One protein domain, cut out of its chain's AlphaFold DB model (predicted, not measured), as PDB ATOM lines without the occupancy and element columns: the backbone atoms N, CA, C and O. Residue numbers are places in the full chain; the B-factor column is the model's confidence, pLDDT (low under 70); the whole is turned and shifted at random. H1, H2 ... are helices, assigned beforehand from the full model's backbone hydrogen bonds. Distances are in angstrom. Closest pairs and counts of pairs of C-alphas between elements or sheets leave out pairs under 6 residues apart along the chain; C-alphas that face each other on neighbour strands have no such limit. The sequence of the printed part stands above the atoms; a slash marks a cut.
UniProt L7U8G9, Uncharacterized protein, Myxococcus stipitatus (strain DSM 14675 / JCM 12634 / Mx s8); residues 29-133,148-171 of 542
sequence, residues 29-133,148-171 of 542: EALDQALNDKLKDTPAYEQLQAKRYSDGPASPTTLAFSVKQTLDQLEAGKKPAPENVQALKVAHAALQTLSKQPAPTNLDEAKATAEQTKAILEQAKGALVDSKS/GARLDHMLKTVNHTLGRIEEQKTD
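Overview. This is residues 29 to 133 and 148 to 171 of the 542 residues of an uncharacterized protein of Myxococcus stipitatus (strain DSM 14675 / JCM 12634 / Mx s8) (UniProt L7U8G9). A long, slender bundle of aligned helices has H5 along its middle, with H4 and H6 packed on it and H3 packed on H4; H2 and H3 follow each other nearly in line, and residues 29 to 42, with H1, stick out at one end. H3 to H6 run up and down, each against the one before. The printed part has 129 residues with six named helices, H1 to H6 in chain order, and no named strand: all helix. It is loose, with a radius of gyration of the C-alphas of 17.8 A and spans of 64 by 27 by 20 A.

Arrangement. Start at H1, residues 29 to 40, about perpendicular, at 75 degrees, to H2, residues 43 to 54. H3, residues 60 to 75, forms a hairpin with H4, residues 82 to 98; their closest C-alphas, Ala 64 and His 92, are 5.2 A apart. H5, residues 107 to 133, is the hub: it touches H4 at Ala 124 to Ala 87, 5.3 A between closest C-alphas, in a second hairpin, and H2 with residues 107 to 110 alone, Leu 107 to Ala 50, 5.5 A. H6, residues 148 to 170, touches H5 at a shallow tilt of 24 degrees, opposite ways, Leu 155 to Lys 118, 6.4 A. Every O i to N i+4 pair is within hydrogen-bond range in H1, H2, H3, H4 and H6, and 22 of 23 in H5.

Along the chain. Find C-alpha 29 at (28.758, 25.824, -17.301), where H1 begins. H1 to H4 measure 16.4, 16.8, 22.0 and 24.4 A. H5 runs 39.0 A from C-alpha 107 at (11.094, 21.928, -37.846); H6 runs 32.7 A to C-alpha 170 at (22.535, 24.949, -37.224).

Size, cuts and confidence. The farthest C-alphas, Ala 30 and Lys 78, are 64.3 A apart. Residues 134 to 147 are cut out, with 12.8 A between C-alphas 133 and 148. Of the links printed whole, none is long. Mean pLDDT of the printed part is 79.1; among residues under 70 are 38 to 42 and 130 to 133.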
ATOM      1  N   GLU A  29      28.537  26.159 -15.889       72.94
ATOM      2  CA  GLU A  29      28.758  25.824 -17.301       72.94
ATOM      3  C   GLU A  29      28.508  24.334 -17.576       72.94
ATOM      4  O   GLU A  29      27.855  23.987 -18.561       72.94
ATOM      5  N   ALA A  30      28.932  23.444 -16.671       75.44
ATOM      6  CA  ALA A  30      28.670  22.011 -16.773       75.44
ATOM      7  C   ALA A  30      27.176  21.662 -16.642       75.44
ATOM      8  O   ALA A  30      26.683  20.783 -17.352       75.44
ATOM      9  N   LEU A  31      26.438  22.349 -15.760       61.31
ATOM     10  CA  LEU A  31      24.997  22.145 -15.593       61.31
ATOM     11  C   LEU A  31      24.212  22.628 -16.819       61.31
ATOM     12  O   LEU A  31      23.327  21.912 -17.294       61.31
ATOM     13  N   ASP A  32      24.560  23.802 -17.348       60.22
ATOM     14  CA  ASP A  32      23.955  24.348 -18.563       60.22
ATOM     15  C   ASP A  32      24.239  23.427 -19.762       60.22
ATOM     16  O   ASP A  32      23.329  23.106 -20.531       60.22
ATOM     17  N   GLN A  33      25.464  22.905 -19.885       72.62
ATOM     18  CA  GLN A  33      25.824  21.934 -20.920       72.62
ATOM     19  C   GLN A  33      25.036  20.619 -20.786       72.62
ATOM     20  O   GLN A  33      24.460  20.150 -21.766       72.62
ATOM     21  N   ALA A  34      24.918  20.060 -19.578       69.19
ATOM     22  CA  ALA A  34      24.180  18.817 -19.339       69.19
ATOM     23  C   ALA A  34      22.664  18.954 -19.579       69.19
ATOM     24  O   ALA A  34      22.016  18.016 -20.051       69.19
ATOM     25  N   LEU A  35      22.083  20.115 -19.260       60.06
ATOM     26  CA  LEU A  35      20.686  20.418 -19.567       60.06
ATOM     27  C   LEU A  35      20.477  20.537 -21.084       60.06
ATOM     28  O   LEU A  35      19.496  20.016 -21.614       60.06
ATOM     29  N   ASN A  36      21.422  21.170 -21.780       60.78
ATOM     30  CA  ASN A  36      21.390  21.325 -23.231       60.78
ATOM     31  C   ASN A  36      21.520  19.988 -23.964       60.78
ATOM     32  O   ASN A  36      20.780  19.751 -24.916       60.78
ATOM     33  N   ASP A  37      22.402  19.099 -23.512       72.62
ATOM     34  CA  ASP A  37      22.574  17.778 -24.124       72.62
ATOM     35  C   ASP A  37      21.318  16.909 -23.940       72.62
ATOM     36  O   ASP A  37      20.911  16.203 -24.857       72.62
ATOM     37  N   LYS A  38      20.595  17.056 -22.820       68.56
ATOM     38  CA  LYS A  38      19.287  16.403 -22.626       68.56
ATOM     39  C   LYS A  38      18.166  16.978 -23.501       68.56
ATOM     40  O   LYS A  38      17.250  16.243 -23.870       68.56
ATOM     41  N   LEU A  39      18.204  18.278 -23.799       61.59
ATOM     42  CA  LEU A  39      17.175  18.962 -24.592       61.59
ATOM     43  C   LEU A  39      17.349  18.770 -26.105       61.59
ATOM     44  O   LEU A  39      16.357  18.798 -26.830       61.59
ATOM     45  N   LYS A  40      18.582  18.568 -26.585       62.09
ATOM     46  CA  LYS A  40      18.876  18.358 -28.014       62.09
ATOM     47  C   LYS A  40      18.296  17.053 -28.563       62.09
ATOM     48  O   LYS A  40      17.858  17.035 -29.706       62.09
ATOM     49  N   ASP A  41      18.228  16.012 -27.738       60.81
ATOM     50  CA  ASP A  41      17.815  14.673 -28.173       60.81
ATOM     51  C   ASP A  41      16.341  14.360 -27.881       60.81
ATOM     52  O   ASP A  41      15.900  13.219 -28.027       60.81
ATOM     53  N   THR A  42      15.548  15.344 -27.440       67.81
ATOM     54  CA  THR A  42      14.134  15.117 -27.129       67.81
ATOM     55  C   THR A  42      13.238  15.515 -28.308       67.81
ATOM     56  O   THR A  42      13.105  16.707 -28.587       67.81
ATOM     57  N   PRO A  43      12.493  14.572 -28.929       72.88
ATOM     58  CA  PRO A  43      11.442  14.883 -29.909       72.88
ATOM     59  C   PRO A  43      10.421  15.918 -29.406       72.88
ATOM     60  O   PRO A  43       9.824  16.661 -30.182       72.88
ATOM     61  N   ALA A  44      10.255  16.013 -28.082       69.69
ATOM     62  CA  ALA A  44       9.425  17.015 -27.423       69.69
ATOM     63  C   ALA A  44       9.900  18.463 -27.659       69.69
ATOM     64  O   ALA A  44       9.070  19.371 -27.705       69.69
ATOM     65  N   TYR A  45      11.207  18.701 -27.822       71.94
ATOM     66  CA  TYR A  45      11.745  20.036 -28.087       71.94
ATOM     67  C   TYR A  45      11.391  20.500 -29.504       71.94
ATOM     68  O   TYR A  45      10.858  21.596 -29.674       71.94
ATOM     69  N   GLU A  46      11.592  19.652 -30.515       73.75
ATOM     70  CA  GLU A  46      11.219  19.963 -31.901       73.75
ATOM     71  C   GLU A  46       9.711  20.180 -32.057       73.75
ATOM     72  O   GLU A  46       9.295  21.153 -32.687       73.75
ATOM     73  N   GLN A  47       8.892  19.343 -31.411       75.69
ATOM     74  CA  GLN A  47       7.434  19.492 -31.399       75.69
ATOM     75  C   GLN A  47       6.993  20.812 -30.755       75.69
ATOM     76  O   GLN A  47       6.109  21.501 -31.271       75.69
ATOM     77  N   LEU A  48       7.622  21.210 -29.644       72.38
ATOM     78  CA  LEU A  48       7.314  22.470 -28.969       72.38
ATOM     79  C   LEU A  48       7.693  23.688 -29.828       72.38
ATOM     80  O   LEU A  48       6.969  24.685 -29.831       72.38
ATOM     81  N   GLN A  49       8.795  23.620 -30.578       75.38
ATOM     82  CA  GLN A  49       9.202  24.702 -31.480       75.38
ATOM     83  C   GLN A  49       8.339  24.763 -32.748       75.38
ATOM     84  O   GLN A  49       7.944  25.855 -33.160       75.38
ATOM     85  N   ALA A  50       7.970  23.616 -33.325       73.75
ATOM     86  CA  ALA A  50       7.042  23.552 -34.453       73.75
ATOM     87  C   ALA A  50       5.661  24.125 -34.078       73.75
ATOM     88  O   ALA A  50       5.092  24.931 -34.817       73.75
ATOM     89  N   LYS A  51       5.188  23.835 -32.859       75.06
ATOM     90  CA  LYS A  51       3.968  24.428 -32.293       75.06
ATOM     91  C   LYS A  51       4.072  25.946 -32.084       75.06
ATOM     92  O   LYS A  51       3.137  26.692 -32.353       75.06
ATOM     93  N   ARG A  52       5.231  26.463 -31.663       73.56
ATOM     94  CA  ARG A  52       5.439  27.924 -31.565       73.56
ATOM     95  C   ARG A  52       5.323  28.628 -32.917       73.56
ATOM     96  O   ARG A  52       4.909  29.785 -32.954       73.56
ATOM     97  N   TYR A  53       5.679  27.957 -34.011       77.19
ATOM     98  CA  TYR A  53       5.459  28.482 -35.356       77.19
ATOM     99  C   TYR A  53       3.969  28.473 -35.738       77.19
ATOM    100  O   TYR A  53       3.477  29.492 -36.228       77.19
ATOM    101  N   SER A  54       3.244  27.376 -35.468       71.44
ATOM    102  CA  SER A  54       1.806  27.268 -35.777       71.44
ATOM    103  C   SER A  54       0.965  28.327 -35.070       71.44
ATOM    104  O   SER A  54      -0.009  28.817 -35.640       71.44
ATOM    105  N   ASP A  55       1.385  28.724 -33.869       71.44
ATOM    106  CA  ASP A  55       0.639  29.644 -33.007       71.44
ATOM    107  C   ASP A  55       1.192  31.087 -33.073       71.44
ATOM    108  O   ASP A  55       0.639  32.015 -32.483       71.44
ATOM    109  N   GLY A  56       2.307  31.291 -33.783       74.56
ATOM    110  CA  GLY A  56       3.067  32.537 -33.799       74.56
ATOM    111  C   GLY A  56       2.568  33.596 -34.796       74.56
ATOM    112  O   GLY A  56       1.704  33.336 -35.637       74.56
ATOM    113  N   PRO A  57       3.158  34.807 -34.778       64.88
ATOM    114  CA  PRO A  57       2.762  35.922 -35.648       64.88
ATOM    115  C   PRO A  57       3.039  35.684 -37.142       64.88
ATOM    116  O   PRO A  57       2.467  36.367 -37.988       64.88
ATOM    117  N   ALA A  58       3.905  34.722 -37.468       77.38
ATOM    118  CA  ALA A  58       4.192  34.285 -38.834       77.38
ATOM    119  C   ALA A  58       3.353  33.069 -39.274       77.38
ATOM    120  O   ALA A  58       3.584  32.543 -40.362       77.38
ATOM    121  N   SER A  59       2.409  32.612 -38.443       83.81
ATOM    122  CA  SER A  59       1.520  31.505 -38.793       83.81
ATOM    123  C   SER A  59       0.588  31.886 -39.950       83.81
ATOM    124  O   SER A  59       0.130  33.037 -40.023       83.81
ATOM    125  N   PRO A  60       0.223  30.928 -40.822       82.19
ATOM    126  CA  PRO A  60      -0.752  31.154 -41.888       82.19
ATOM    127  C   PRO A  60      -2.069  31.758 -41.381       82.19
ATOM    128  O   PRO A  60      -2.611  32.664 -42.009       82.19
ATOM    129  N   THR A  61      -2.545  31.330 -40.206       81.62
ATOM    130  CA  THR A  61      -3.770  31.832 -39.563       81.62
ATOM    131  C   THR A  61      -3.674  33.316 -39.200       81.62
ATOM    132  O   THR A  61      -4.552  34.108 -39.552       81.62
ATOM    133  N   THR A  62      -2.591  33.723 -38.527       78.31
ATOM    134  CA  THR A  62      -2.396  35.121 -38.101       78.31
ATOM    135  C   THR A  62      -2.189  36.049 -39.298       78.31
ATOM    136  O   THR A  62      -2.689  37.181 -39.335       78.31
ATOM    137  N   LEU A  63      -1.490  35.556 -40.320       80.06
ATOM    138  CA  LEU A  63      -1.264  36.303 -41.548       80.06
ATOM    139  C   LEU A  63      -2.543  36.406 -42.386       80.06
ATOM    140  O   LEU A  63      -2.829  37.499 -42.869       80.06
ATOM    141  N   ALA A  64      -3.362  35.352 -42.484       82.12
ATOM    142  CA  ALA A  64      -4.672  35.409 -43.141       82.12
ATOM    143  C   ALA A  64      -5.553  36.500 -42.516       82.12
ATOM    144  O   ALA A  64      -6.105  37.342 -43.225       82.12
ATOM    145  N   PHE A  65      -5.612  36.558 -41.183       83.69
ATOM    146  CA  PHE A  65      -6.338  37.611 -40.474       83.69
ATOM    147  C   PHE A  65      -5.806  39.017 -40.810       83.69
ATOM    148  O   PHE A  65      -6.584  39.930 -41.091       83.69
ATOM    149  N   SER A  66      -4.483  39.188 -40.863       77.69
ATOM    150  CA  SER A  66      -3.841  40.468 -41.202       77.69
ATOM    151  C   SER A  66      -4.090  40.899 -42.659       77.69
ATOM    152  O   SER A  66      -4.338  42.082 -42.928       77.69
ATOM    153  N   VAL A  67      -4.092  39.948 -43.607       80.69
ATOM    154  CA  VAL A  67      -4.491  40.200 -45.003       80.69
ATOM    155  C   VAL A  67      -5.960  40.615 -45.060       80.69
ATOM    156  O   VAL A  67      -6.278  41.604 -45.720       80.69
ATOM    157  N   LYS A  68      -6.850  39.929 -44.331       89.31
ATOM    158  CA  LYS A  68      -8.284  40.250 -44.299       89.31
ATOM    159  C   LYS A  68      -8.549  41.656 -43.767       89.31
ATOM    160  O   LYS A  68      -9.274  42.408 -44.407       89.31
ATOM    161  N   GLN A  69      -7.888  42.065 -42.684       81.81
ATOM    162  CA  GLN A  69      -7.991  43.440 -42.181       81.81
ATOM    163  C   GLN A  69      -7.536  44.484 -43.206       81.81
ATOM    164  O   GLN A  69      -8.104  45.573 -43.288       81.81
ATOM    165  N   THR A  70      -6.494  44.177 -43.978       80.00
ATOM    166  CA  THR A  70      -5.998  45.076 -45.028       80.00
ATOM    167  C   THR A  70      -6.969  45.136 -46.208       80.00
ATOM    168  O   THR A  70      -7.219  46.221 -46.729       80.00
ATOM    169  N   LEU A  71      -7.574  44.003 -46.575       84.00
ATOM    170  CA  LEU A  71      -8.633  43.925 -47.578       84.00
ATOM    171  C   LEU A  71      -9.864  44.744 -47.161       84.00
ATOM    172  O   LEU A  71     -10.317  45.576 -47.937       84.00
ATOM    173  N   ASP A  72     -10.343  44.579 -45.926       85.06
ATOM    174  CA  ASP A  72     -11.517  45.296 -45.408       85.06
ATOM    175  C   ASP A  72     -11.280  46.815 -45.370       85.06
ATOM    176  O   ASP A  72     -12.162  47.606 -45.700       85.06
ATOM    177  N   GLN A  73     -10.062  47.246 -45.022       80.38
ATOM    178  CA  GLN A  73      -9.686  48.664 -45.047       80.38
ATOM    179  C   GLN A  73      -9.604  49.233 -46.467       80.38
ATOM    180  O   GLN A  73      -9.949  50.397 -46.675       80.38
ATOM    181  N   LEU A  74      -9.165  48.434 -47.441       81.00
ATOM    182  CA  LEU A  74      -9.145  48.832 -48.847       81.00
ATOM    183  C   LEU A  74     -10.553  48.919 -49.437       81.00
ATOM    184  O   LEU A  74     -10.856  49.898 -50.114       81.00
ATOM    185  N   GLU A  75     -11.407  47.933 -49.159       83.00
ATOM    186  CA  GLU A  75     -12.803  47.900 -49.612       83.00
ATOM    187  C   GLU A  75     -13.645  49.019 -48.969       83.00
ATOM    188  O   GLU A  75     -14.543  49.552 -49.617       83.00
ATOM    189  N   ALA A  76     -13.313  49.451 -47.745       81.19
ATOM    190  CA  ALA A  76     -13.912  50.628 -47.107       81.19
ATOM    191  C   ALA A  76     -13.444  51.973 -47.712       81.19
ATOM    192  O   ALA A  76     -14.064  53.015 -47.481       81.19
ATOM    193  N   GLY A  77     -12.345  51.978 -48.474       80.62
ATOM    194  CA  GLY A  77     -11.851  53.150 -49.194       80.62
ATOM    195  C   GLY A  77     -12.719  53.486 -50.412       80.62
ATOM    196  O   GLY A  77     -13.290  52.609 -51.049       80.62
ATOM    197  N   LYS A  78     -12.814  54.771 -50.787       70.81
ATOM    198  CA  LYS A  78     -13.798  55.211 -51.798       70.81
ATOM    199  C   LYS A  78     -13.626  54.607 -53.201       70.81
ATOM    200  O   LYS A  78     -14.616  54.615 -53.921       70.81
ATOM    201  N   LYS A  79     -12.441  54.112 -53.598       73.75
ATOM    202  CA  LYS A  79     -12.171  53.428 -54.888       73.75
ATOM    203  C   LYS A  79     -10.836  52.653 -54.841       73.75
ATOM    204  O   LYS A  79      -9.835  53.178 -55.333       73.75
ATOM    205  N   PRO A  80     -10.750  51.456 -54.240       80.31
ATOM    206  CA  PRO A  80      -9.532  50.658 -54.345       80.31
ATOM    207  C   PRO A  80      -9.342  50.172 -55.791       80.31
ATOM    208  O   PRO A  80     -10.316  49.882 -56.488       80.31
ATOM    209  N   ALA A  81      -8.094  50.075 -56.254       81.75
ATOM    210  CA  ALA A  81      -7.808  49.469 -57.551       81.75
ATOM    211  C   ALA A  81      -8.287  47.997 -57.540       81.75
ATOM    212  O   ALA A  81      -7.886  47.261 -56.631       81.75
ATOM    213  N   PRO A  82      -9.123  47.551 -58.500       83.75
ATOM    214  CA  PRO A  82      -9.683  46.193 -58.509       83.75
ATOM    215  C   PRO A  82      -8.619  45.091 -58.450       83.75
ATOM    216  O   PRO A  82      -8.805  44.078 -57.781       83.75
ATOM    217  N   GLU A  83      -7.471  45.330 -59.082       81.50
ATOM    218  CA  GLU A  83      -6.316  44.426 -59.101       81.50
ATOM    219  C   GLU A  83      -5.713  44.225 -57.701       81.50
ATOM    220  O   GLU A  83      -5.411  43.098 -57.312       81.50
ATOM    221  N   ASN A  84      -5.640  45.286 -56.888       82.69
ATOM    222  CA  ASN A  84      -5.122  45.217 -55.517       82.69
ATOM    223  C   ASN A  84      -6.053  44.410 -54.609       82.69
ATOM    224  O   ASN A  84      -5.604  43.624 -53.773       82.69
ATOM    225  N   VAL A  85      -7.362  44.601 -54.785       86.50
ATOM    226  CA  VAL A  85      -8.395  43.844 -54.070       86.50
ATOM    227  C   VAL A  85      -8.321  42.370 -54.459       86.50
ATOM    228  O   VAL A  85      -8.368  41.503 -53.587       86.50
ATOM    229  N   GLN A  86      -8.149  42.075 -55.749       89.81
ATOM    230  CA  GLN A  86      -8.051  40.706 -56.240       89.81
ATOM    231  C   GLN A  86      -6.784  39.998 -55.741       89.81
ATOM    232  O   GLN A  86      -6.879  38.872 -55.255       89.81
ATOM    233  N   ALA A  87      -5.624  40.660 -55.773       84.50
ATOM    234  CA  ALA A  87      -4.368  40.109 -55.261       84.50
ATOM    235  C   ALA A  87      -4.462  39.740 -53.769       84.50
ATOM    236  O   ALA A  87      -4.072  38.643 -53.365       84.50
ATOM    237  N   LEU A  88      -5.057  40.613 -52.947       87.38
ATOM    238  CA  LEU A  88      -5.249  40.348 -51.518       87.38
ATOM    239  C   LEU A  88      -6.307  39.270 -51.247       87.38
ATOM    240  O   LEU A  88      -6.149  38.500 -50.301       87.38
ATOM    241  N   LYS A  89      -7.355  39.158 -52.076       90.88
ATOM    242  CA  LYS A  89      -8.333  38.056 -51.995       90.88
ATOM    243  C   LYS A  89      -7.689  36.703 -52.285       90.88
ATOM    244  O   LYS A  89      -7.929  35.756 -51.538       90.88
ATOM    245  N   VAL A  90      -6.848  36.630 -53.318       89.94
ATOM    246  CA  VAL A  90      -6.088  35.417 -53.661       89.94
ATOM    247  C   VAL A  90      -5.136  35.045 -52.523       89.94
ATOM    248  O   VAL A  90      -5.152  33.902 -52.070       89.94
ATOM    249  N   ALA A  91      -4.384  36.013 -51.990       85.06
ATOM    250  CA  ALA A  91      -3.481  35.785 -50.863       85.06
ATOM    251  C   ALA A  91      -4.220  35.305 -49.604       85.06
ATOM    252  O   ALA A  91      -3.804  34.345 -48.961       85.06
ATOM    253  N   HIS A  92      -5.353  35.931 -49.273       92.31
ATOM    254  CA  HIS A  92      -6.186  35.534 -48.141       92.31
ATOM    255  C   HIS A  92      -6.717  34.102 -48.291       92.31
ATOM    256  O   HIS A  92      -6.613  33.313 -47.355       92.31
ATOM    257  N   ALA A  93      -7.247  33.745 -49.465       90.00
ATOM    258  CA  ALA A  93      -7.756  32.399 -49.731       90.00
ATOM    259  C   ALA A  93      -6.647  31.332 -49.668       90.00
ATOM    260  O   ALA A  93      -6.851  30.256 -49.100       90.00
ATOM    261  N   ALA A  94      -5.460  31.642 -50.197       88.19
ATOM    262  CA  ALA A  94      -4.302  30.758 -50.130       88.19
ATOM    263  C   ALA A  94      -3.832  30.549 -48.678       88.19
ATOM    264  O   ALA A  94      -3.645  29.407 -48.256       88.19
ATOM    265  N   LEU A  95      -3.742  31.617 -47.876       88.19
ATOM    266  CA  LEU A  95      -3.377  31.524 -46.455       88.19
ATOM    267  C   LEU A  95      -4.433  30.780 -45.621       88.19
ATOM    268  O   LEU A  95      -4.065  30.009 -44.742       88.19
ATOM    269  N   GLN A  96      -5.727  30.944 -45.919       90.00
ATOM    270  CA  GLN A  96      -6.797  30.164 -45.280       90.00
ATOM    271  C   GLN A  96      -6.762  28.678 -45.650       90.00
ATOM    272  O   GLN A  96      -7.191  27.827 -44.872       90.00
ATOM    273  N   THR A  97      -6.308  28.352 -46.858       90.44
ATOM    274  CA  THR A  97      -6.131  26.955 -47.271       90.44
ATOM    275  C   THR A  97      -4.947  26.348 -46.528       90.44
ATOM    276  O   THR A  97      -5.066  25.260 -45.970       90.44
ATOM    277  N   LEU A  98      -3.843  27.094 -46.435       87.75
ATOM    278  CA  LEU A  98      -2.657  26.689 -45.691       87.75
ATOM    279  C   LEU A  98      -2.942  26.540 -44.186       87.75
ATOM    280  O   LEU A  98      -2.486  25.583 -43.575       87.75
ATOM    281  N   SER A  99      -3.776  27.405 -43.594       88.00
ATOM    282  CA  SER A  99      -4.156  27.321 -42.174       88.00
ATOM    283  C   SER A  99      -5.041  26.122 -41.820       88.00
ATOM    284  O   SER A  99      -5.266  25.864 -40.641       88.00
ATOM    285  N   LYS A 100      -5.608  25.429 -42.815       91.12
ATOM    286  CA  LYS A 100      -6.402  24.207 -42.612       91.12
ATOM    287  C   LYS A 100      -5.557  22.938 -42.675       91.12
ATOM    288  O   LYS A 100      -6.076  21.865 -42.375       91.12
ATOM    289  N   GLN A 101      -4.297  23.035 -43.100       91.12
ATOM    290  CA  GLN A 101      -3.387  21.896 -43.050       91.12
ATOM    291  C   GLN A 101      -3.083  21.534 -41.587       91.12
ATOM    292  O   GLN A 101      -3.162  22.404 -40.715       91.12
ATOM    293  N   PRO A 102      -2.761  20.261 -41.292       90.25
ATOM    294  CA  PRO A 102      -2.298  19.867 -39.968       90.25
ATOM    295  C   PRO A 102      -1.135  20.752 -39.513       90.25
ATOM    296  O   PRO A 102      -0.280  21.121 -40.319       90.25
ATOM    297  N   ALA A 103      -1.108  21.095 -38.224       84.12
ATOM    298  CA  ALA A 103       0.002  21.855 -37.668       84.12
ATOM    299  C   ALA A 103       1.320  21.080 -37.870       84.12
ATOM    300  O   ALA A 103       1.326  19.858 -37.691       84.12
ATOM    301  N   PRO A 104       2.422  21.765 -38.221       85.81
ATOM    302  CA  PRO A 104       3.711  21.116 -38.392       85.81
ATOM    303  C   PRO A 104       4.135  20.442 -37.086       85.81
ATOM    304  O   PRO A 104       4.045  21.028 -36.006       85.81
ATOM    305  N   THR A 105       4.600  19.206 -37.195       87.56
ATOM    306  CA  THR A 105       5.012  18.371 -36.060       87.56
ATOM    307  C   THR A 105       6.516  18.430 -35.797       87.56
ATOM    308  O   THR A 105       6.969  18.038 -34.724       87.56
ATOM    309  N   ASN A 106       7.284  18.957 -36.754       88.56
ATOM    310  CA  ASN A 106       8.736  19.105 -36.695       88.56
ATOM    311  C   ASN A 106       9.203  20.393 -37.411       88.56
ATOM    312  O   ASN A 106       8.422  21.112 -38.044       88.56
ATOM    313  N   LEU A 107      10.499  20.703 -37.296       80.31
ATOM    314  CA  LEU A 107      11.094  21.928 -37.846       80.31
ATOM    315  C   LEU A 107      11.164  21.947 -39.383       80.31
ATOM    316  O   LEU A 107      11.161  23.029 -39.973       80.31
ATOM    317  N   ASP A 108      11.233  20.789 -40.045       88.19
ATOM    318  CA  ASP A 108      11.197  20.694 -41.511       88.19
ATOM    319  C   ASP A 108       9.827  21.081 -42.068       88.19
ATOM    320  O   ASP A 108       9.734  21.922 -42.964       88.19
ATOM    321  N   GLU A 109       8.760  20.548 -41.477       88.44
ATOM    322  CA  GLU A 109       7.378  20.895 -41.813       88.44
ATOM    323  C   GLU A 109       7.084  22.375 -41.523       88.44
ATOM    324  O   GLU A 109       6.455  23.061 -42.336       88.44
ATOM    325  N   ALA A 110       7.588  22.906 -40.403       81.25
ATOM    326  CA  ALA A 110       7.455  24.324 -40.070       81.25
ATOM    327  C   ALA A 110       8.181  25.220 -41.089       81.25
ATOM    328  O   ALA A 110       7.624  26.225 -41.536       81.25
ATOM    329  N   LYS A 111       9.394  24.835 -41.522       88.81
ATOM    330  CA  LYS A 111      10.142  25.547 -42.569       88.81
ATOM    331  C   LYS A 111       9.395  25.528 -43.903       88.81
ATOM    332  O   LYS A 111       9.245  26.576 -44.527       88.81
ATOM    333  N   ALA A 112       8.903  24.364 -44.325       90.31
ATOM    334  CA  ALA A 112       8.151  24.221 -45.569       90.31
ATOM    335  C   ALA A 112       6.889  25.102 -45.570       90.31
ATOM    336  O   ALA A 112       6.624  25.811 -46.542       90.31
ATOM    337  N   THR A 113       6.161  25.131 -44.450       86.38
ATOM    338  CA  THR A 113       4.975  25.983 -44.270       86.38
ATOM    339  C   THR A 113       5.329  27.475 -44.326       86.38
ATOM    340  O   THR A 113       4.620  28.269 -44.954       86.38
ATOM    341  N   ALA A 114       6.454  27.873 -43.725       82.12
ATOM    342  CA  ALA A 114       6.938  29.252 -43.752       82.12
ATOM    343  C   ALA A 114       7.375  29.711 -45.152       82.12
ATOM    344  O   ALA A 114       7.053  30.833 -45.548       82.12
ATOM    345  N   GLU A 115       8.032  28.852 -45.933       90.06
ATOM    346  CA  GLU A 115       8.389  29.152 -47.327       90.06
ATOM    347  C   GLU A 115       7.154  29.260 -48.233       90.06
ATOM    348  O   GLU A 115       7.053  30.189 -49.035       90.06
ATOM    349  N   GLN A 116       6.154  28.386 -48.062       90.62
ATOM    350  CA  GLN A 116       4.878  28.508 -48.782       90.62
ATOM    351  C   GLN A 116       4.160  29.821 -48.440       90.62
ATOM    352  O   GLN A 116       3.678  30.528 -49.324       90.62
ATOM    353  N   THR A 117       4.151  30.190 -47.158       84.50
ATOM    354  CA  THR A 117       3.595  31.462 -46.679       84.50
ATOM    355  C   THR A 117       4.310  32.661 -47.309       84.50
ATOM    356  O   THR A 117       3.664  33.603 -47.771       84.50
ATOM    357  N   LYS A 118       5.646  32.623 -47.374       90.00
ATOM    358  CA  LYS A 118       6.466  33.654 -48.019       90.00
ATOM    359  C   LYS A 118       6.147  33.783 -49.508       90.00
ATOM    360  O   LYS A 118       5.944  34.900 -49.975       90.00
ATOM    361  N   ALA A 119       6.054  32.667 -50.231       91.94
ATOM    362  CA  ALA A 119       5.739  32.663 -51.658       91.94
ATOM    363  C   ALA A 119       4.376  33.315 -51.955       91.94
ATOM    364  O   ALA A 119       4.276  34.142 -52.861       91.94
ATOM    365  N   ILE A 120       3.350  33.020 -51.143       88.38
ATOM    366  CA  ILE A 120       2.019  33.640 -51.259       88.38
ATOM    367  C   ILE A 120       2.102  35.164 -51.074       88.38
ATOM    368  O   ILE A 120       1.495  35.922 -51.834       88.38
ATOM    369  N   LEU A 121       2.856  35.628 -50.073       83.56
ATOM    370  CA  LEU A 121       3.000  37.056 -49.785       83.56
ATOM    371  C   LEU A 121       3.826  37.796 -50.850       83.56
ATOM    372  O   LEU A 121       3.465  38.916 -51.210       83.56
ATOM    373  N   GLU A 122       4.889  37.187 -51.386       89.19
ATOM    374  CA  GLU A 122       5.674  37.767 -52.487       89.19
ATOM    375  C   GLU A 122       4.849  37.859 -53.778       89.19
ATOM    376  O   GLU A 122       4.878  38.887 -54.452       89.19
ATOM    377  N   GLN A 123       4.035  36.844 -54.092       89.38
ATOM    378  CA  GLN A 123       3.124  36.895 -55.239       89.38
ATOM    379  C   GLN A 123       2.097  38.030 -55.095       89.38
ATOM    380  O   GLN A 123       1.858  38.782 -56.042       89.38
ATOM    381  N   ALA A 124       1.521  38.194 -53.897       83.06
ATOM    382  CA  ALA A 124       0.591  39.283 -53.602       83.06
ATOM    383  C   ALA A 124       1.259  40.660 -53.720       83.06
ATOM    384  O   ALA A 124       0.657  41.609 -54.220       83.06
ATOM    385  N   LYS A 125       2.517  40.770 -53.280       86.62
ATOM    386  CA  LYS A 125       3.308  41.995 -53.374       86.62
ATOM    387  C   LYS A 125       3.673  42.337 -54.818       86.62
ATOM    388  O   LYS A 125       3.521  43.496 -55.194       86.62
ATOM    389  N   GLY A 126       4.105  41.364 -55.623       83.12
ATOM    390  CA  GLY A 126       4.409  41.566 -57.046       83.12
ATOM    391  C   GLY A 126       3.217  42.162 -57.794       83.12
ATOM    392  O   GLY A 126       3.335  43.229 -58.393       83.12
ATOM    393  N   ALA A 127       2.031  41.577 -57.599       80.75
ATOM    394  CA  ALA A 127       0.786  42.073 -58.185       80.75
ATOM    395  C   ALA A 127       0.421  43.516 -57.762       80.75
ATOM    396  O   ALA A 127      -0.241  44.232 -58.509       80.75
ATOM    397  N   LEU A 128       0.858  43.973 -56.580       79.06
ATOM    398  CA  LEU A 128       0.649  45.350 -56.103       79.06
ATOM    399  C   LEU A 128       1.702  46.348 -56.606       79.06
ATOM    400  O   LEU A 128       1.453  47.556 -56.612       79.06
ATOM    401  N   VAL A 129       2.896  45.884 -56.975       73.44
ATOM    402  CA  VAL A 129       3.942  46.735 -57.567       73.44
ATOM    403  C   VAL A 129       3.614  47.019 -59.031       73.44
ATOM    404  O   VAL A 129       3.728  48.169 -59.466       73.44
ATOM    405  N   ASP A 130       3.109  46.014 -59.746       67.44
ATOM    406  CA  ASP A 130       2.673  46.139 -61.139       67.44
ATOM    407  C   ASP A 130       1.482  47.103 -61.288       67.44
ATOM    408  O   ASP A 130       1.388  47.837 -62.269       67.44
ATOM    409  N   SER A 131       0.623  47.215 -60.269       61.19
ATOM    410  CA  SER A 131      -0.472  48.194 -60.260       61.19
ATOM    411  C   SER A 131      -0.023  49.612 -59.865       61.19
ATOM    412  O   SER A 131      -0.601  50.606 -60.316       61.19
ATOM    413  N   LYS A 132       1.041  49.756 -59.057       60.41
ATOM    414  CA  LYS A 132       1.623  51.064 -58.689       60.41
ATOM    415  C   LYS A 132       2.314  51.753 -59.865       60.41
ATOM    416  O   LYS A 132       2.264  52.984 -59.936       60.41
ATOM    417  N   SER A 133       2.930  51.008 -60.783       55.62
ATOM    418  CA  SER A 133       3.501  51.575 -62.014       55.62
ATOM    419  C   SER A 133       2.408  52.124 -62.949       55.62
ATOM    420  O   SER A 133       2.620  53.165 -63.570       55.62
ATOM    421  N   GLY A 148       1.187  47.917 -49.713       77.06
ATOM    422  CA  GLY A 148       2.524  47.391 -49.986       77.06
ATOM    423  C   GLY A 148       3.410  47.395 -48.739       77.06
ATOM    424  O   GLY A 148       4.025  46.382 -48.421       77.06
ATOM    425  N   ALA A 149       3.387  48.483 -47.964       77.38
ATOM    426  CA  ALA A 149       4.169  48.598 -46.731       77.38
ATOM    427  C   ALA A 149       3.737  47.581 -45.656       77.38
ATOM    428  O   ALA A 149       4.560  47.097 -44.876       77.38
ATOM    429  N   ARG A 150       2.447  47.218 -45.619       74.88
ATOM    430  CA  ARG A 150       1.951  46.167 -44.718       74.88
ATOM    431  C   ARG A 150       2.400  44.772 -45.131       74.88
ATOM    432  O   ARG A 150       2.841  44.015 -44.268       74.88
ATOM    433  N   LEU A 151       2.337  44.443 -46.419       73.62
ATOM    434  CA  LEU A 151       2.867  43.168 -46.910       73.62
ATOM    435  C   LEU A 151       4.381  43.071 -46.709       73.62
ATOM    436  O   LEU A 151       4.864  42.014 -46.318       73.62
ATOM    437  N   ASP A 152       5.119  44.174 -46.855       79.31
ATOM    438  CA  ASP A 152       6.549  44.227 -46.527       79.31
ATOM    439  C   ASP A 152       6.824  43.897 -45.057       79.31
ATOM    440  O   ASP A 152       7.769  43.171 -44.741       79.31
ATOM    441  N   HIS A 153       5.999  44.399 -44.139       76.44
ATOM    442  CA  HIS A 153       6.110  44.058 -42.722       76.44
ATOM    443  C   HIS A 153       5.830  42.566 -42.467       76.44
ATOM    444  O   HIS A 153       6.549  41.911 -41.707       76.44
ATOM    445  N   MET A 154       4.813  42.005 -43.124       77.88
ATOM    446  CA  MET A 154       4.488  40.577 -43.030       77.88
ATOM    447  C   MET A 154       5.626  39.707 -43.582       77.88
ATOM    448  O   MET A 154       6.067  38.782 -42.904       77.88
ATOM    449  N   LEU A 155       6.185  40.058 -44.744       79.19
ATOM    450  CA  LEU A 155       7.345  39.388 -45.341       79.19
ATOM    451  C   LEU A 155       8.580  39.455 -44.440       79.19
ATOM    452  O   LEU A 155       9.266  38.451 -44.264       79.19
ATOM    453  N   LYS A 156       8.853  40.606 -43.811       82.12
ATOM    454  CA  LYS A 156       9.927  40.729 -42.809       82.12
ATOM    455  C   LYS A 156       9.711  39.784 -41.627       82.12
ATOM    456  O   LYS A 156      10.662  39.147 -41.185       82.12
ATOM    457  N   THR A 157       8.472  39.657 -41.152       73.69
ATOM    458  CA  THR A 157       8.113  38.763 -40.038       73.69
ATOM    459  C   THR A 157       8.325  37.291 -40.409       73.69
ATOM    460  O   THR A 157       8.905  36.530 -39.631       73.69
ATOM    461  N   VAL A 158       7.930  36.890 -41.622       74.56
ATOM    462  CA  VAL A 158       8.133  35.525 -42.134       74.56
ATOM    463  C   VAL A 158       9.618  35.227 -42.361       74.56
ATOM    464  O   VAL A 158      10.106  34.209 -41.879       74.56
ATOM    465  N   ASN A 159      10.373  36.130 -42.996       81.75
ATOM    466  CA  ASN A 159      11.817  35.965 -43.211       81.75
ATOM    467  C   ASN A 159      12.603  35.897 -41.894       81.75
ATOM    468  O   ASN A 159      13.516  35.087 -41.762       81.75
ATOM    469  N   HIS A 160      12.229  36.703 -40.896       77.75
ATOM    470  CA  HIS A 160      12.815  36.606 -39.560       77.75
ATOM    471  C   HIS A 160      12.548  35.231 -38.931       77.75
ATOM    472  O   HIS A 160      13.438  34.637 -38.332       77.75
ATOM    473  N   THR A 161      11.337  34.703 -39.105       73.31
ATOM    474  CA  THR A 161      10.957  33.384 -38.590       73.31
ATOM    475  C   THR A 161      11.716  32.255 -39.293       73.31
ATOM    476  O   THR A 161      12.228  31.370 -38.616       73.31
ATOM    477  N   LEU A 162      11.879  32.324 -40.618       77.19
ATOM    478  CA  LEU A 162      12.714  31.396 -41.389       77.19
ATOM    479  C   LEU A 162      14.172  31.414 -40.919       77.19
ATOM    480  O   LEU A 162      14.732  30.356 -40.643       77.19
ATOM    481  N   GLY A 163      14.750  32.604 -40.727       78.69
ATOM    482  CA  GLY A 163      16.108  32.744 -40.195       78.69
ATOM    483  C   GLY A 163      16.261  32.130 -38.802       78.69
ATOM    484  O   GLY A 163      17.272  31.499 -38.516       78.69
ATOM    485  N   ARG A 164      15.233  32.231 -37.949       76.19
ATOM    486  CA  ARG A 164      15.229  31.581 -36.630       76.19
ATOM    487  C   ARG A 164      15.139  30.061 -36.722       76.19
ATOM    488  O   ARG A 164      15.827  29.401 -35.956       76.19
ATOM    489  N   ILE A 165      14.338  29.514 -37.637       75.81
ATOM    490  CA  ILE A 165      14.252  28.062 -37.871       75.81
ATOM    491  C   ILE A 165      15.595  27.519 -38.398       75.81
ATOM    492  O   ILE A 165      16.035  26.448 -37.987       75.81
ATOM    493  N   GLU A 166      16.285  28.257 -39.272       80.38
ATOM    494  CA  GLU A 166      17.610  27.869 -39.779       80.38
ATOM    495  C   GLU A 166      18.711  27.983 -38.717       80.38
ATOM    496  O   GLU A 166      19.522  27.066 -38.570       80.38
ATOM    497  N   GLU A 167      18.713  29.059 -37.927       77.00
ATOM    498  CA  GLU A 167      19.638  29.222 -36.800       77.00
ATOM    499  C   GLU A 167      19.414  28.131 -35.743       77.00
ATOM    500  O   GLU A 167      20.374  27.583 -35.224       77.00
ATOM    501  N   GLN A 168      18.166  27.728 -35.487       75.06
ATOM    502  CA  GLN A 168      17.850  26.609 -34.592       75.06
ATOM    503  C   GLN A 168      18.413  25.270 -35.077       75.06
ATOM    504  O   GLN A 168      18.870  24.483 -34.255       75.06
ATOM    505  N   LYS A 169      18.375  25.001 -36.387       75.50
ATOM    506  CA  LYS A 169      18.912  23.756 -36.959       75.50
ATOM    507  C   LYS A 169      20.433  23.695 -36.940       75.50
ATOM    508  O   LYS A 169      21.003  22.616 -36.831       75.50
ATOM    509  N   THR A 170      21.076  24.844 -37.107       74.31
ATOM    510  CA  THR A 170      22.535  24.949 -37.224       74.31
ATOM    511  C   THR A 170      23.221  25.176 -35.878       74.31
ATOM    512  O   THR A 170      24.332  24.694 -35.681       74.31
ATOM    513  N   ASP A 171      22.557  25.859 -34.941       68.50
ATOM    514  CA  ASP A 171      23.059  26.148 -33.597       68.50
ATOM    515  C   ASP A 171      21.905  26.319 -32.571       68.50
ATOM    516  O   ASP A 171      21.493  27.438 -32.227       68.50
TER     517      ASP A 171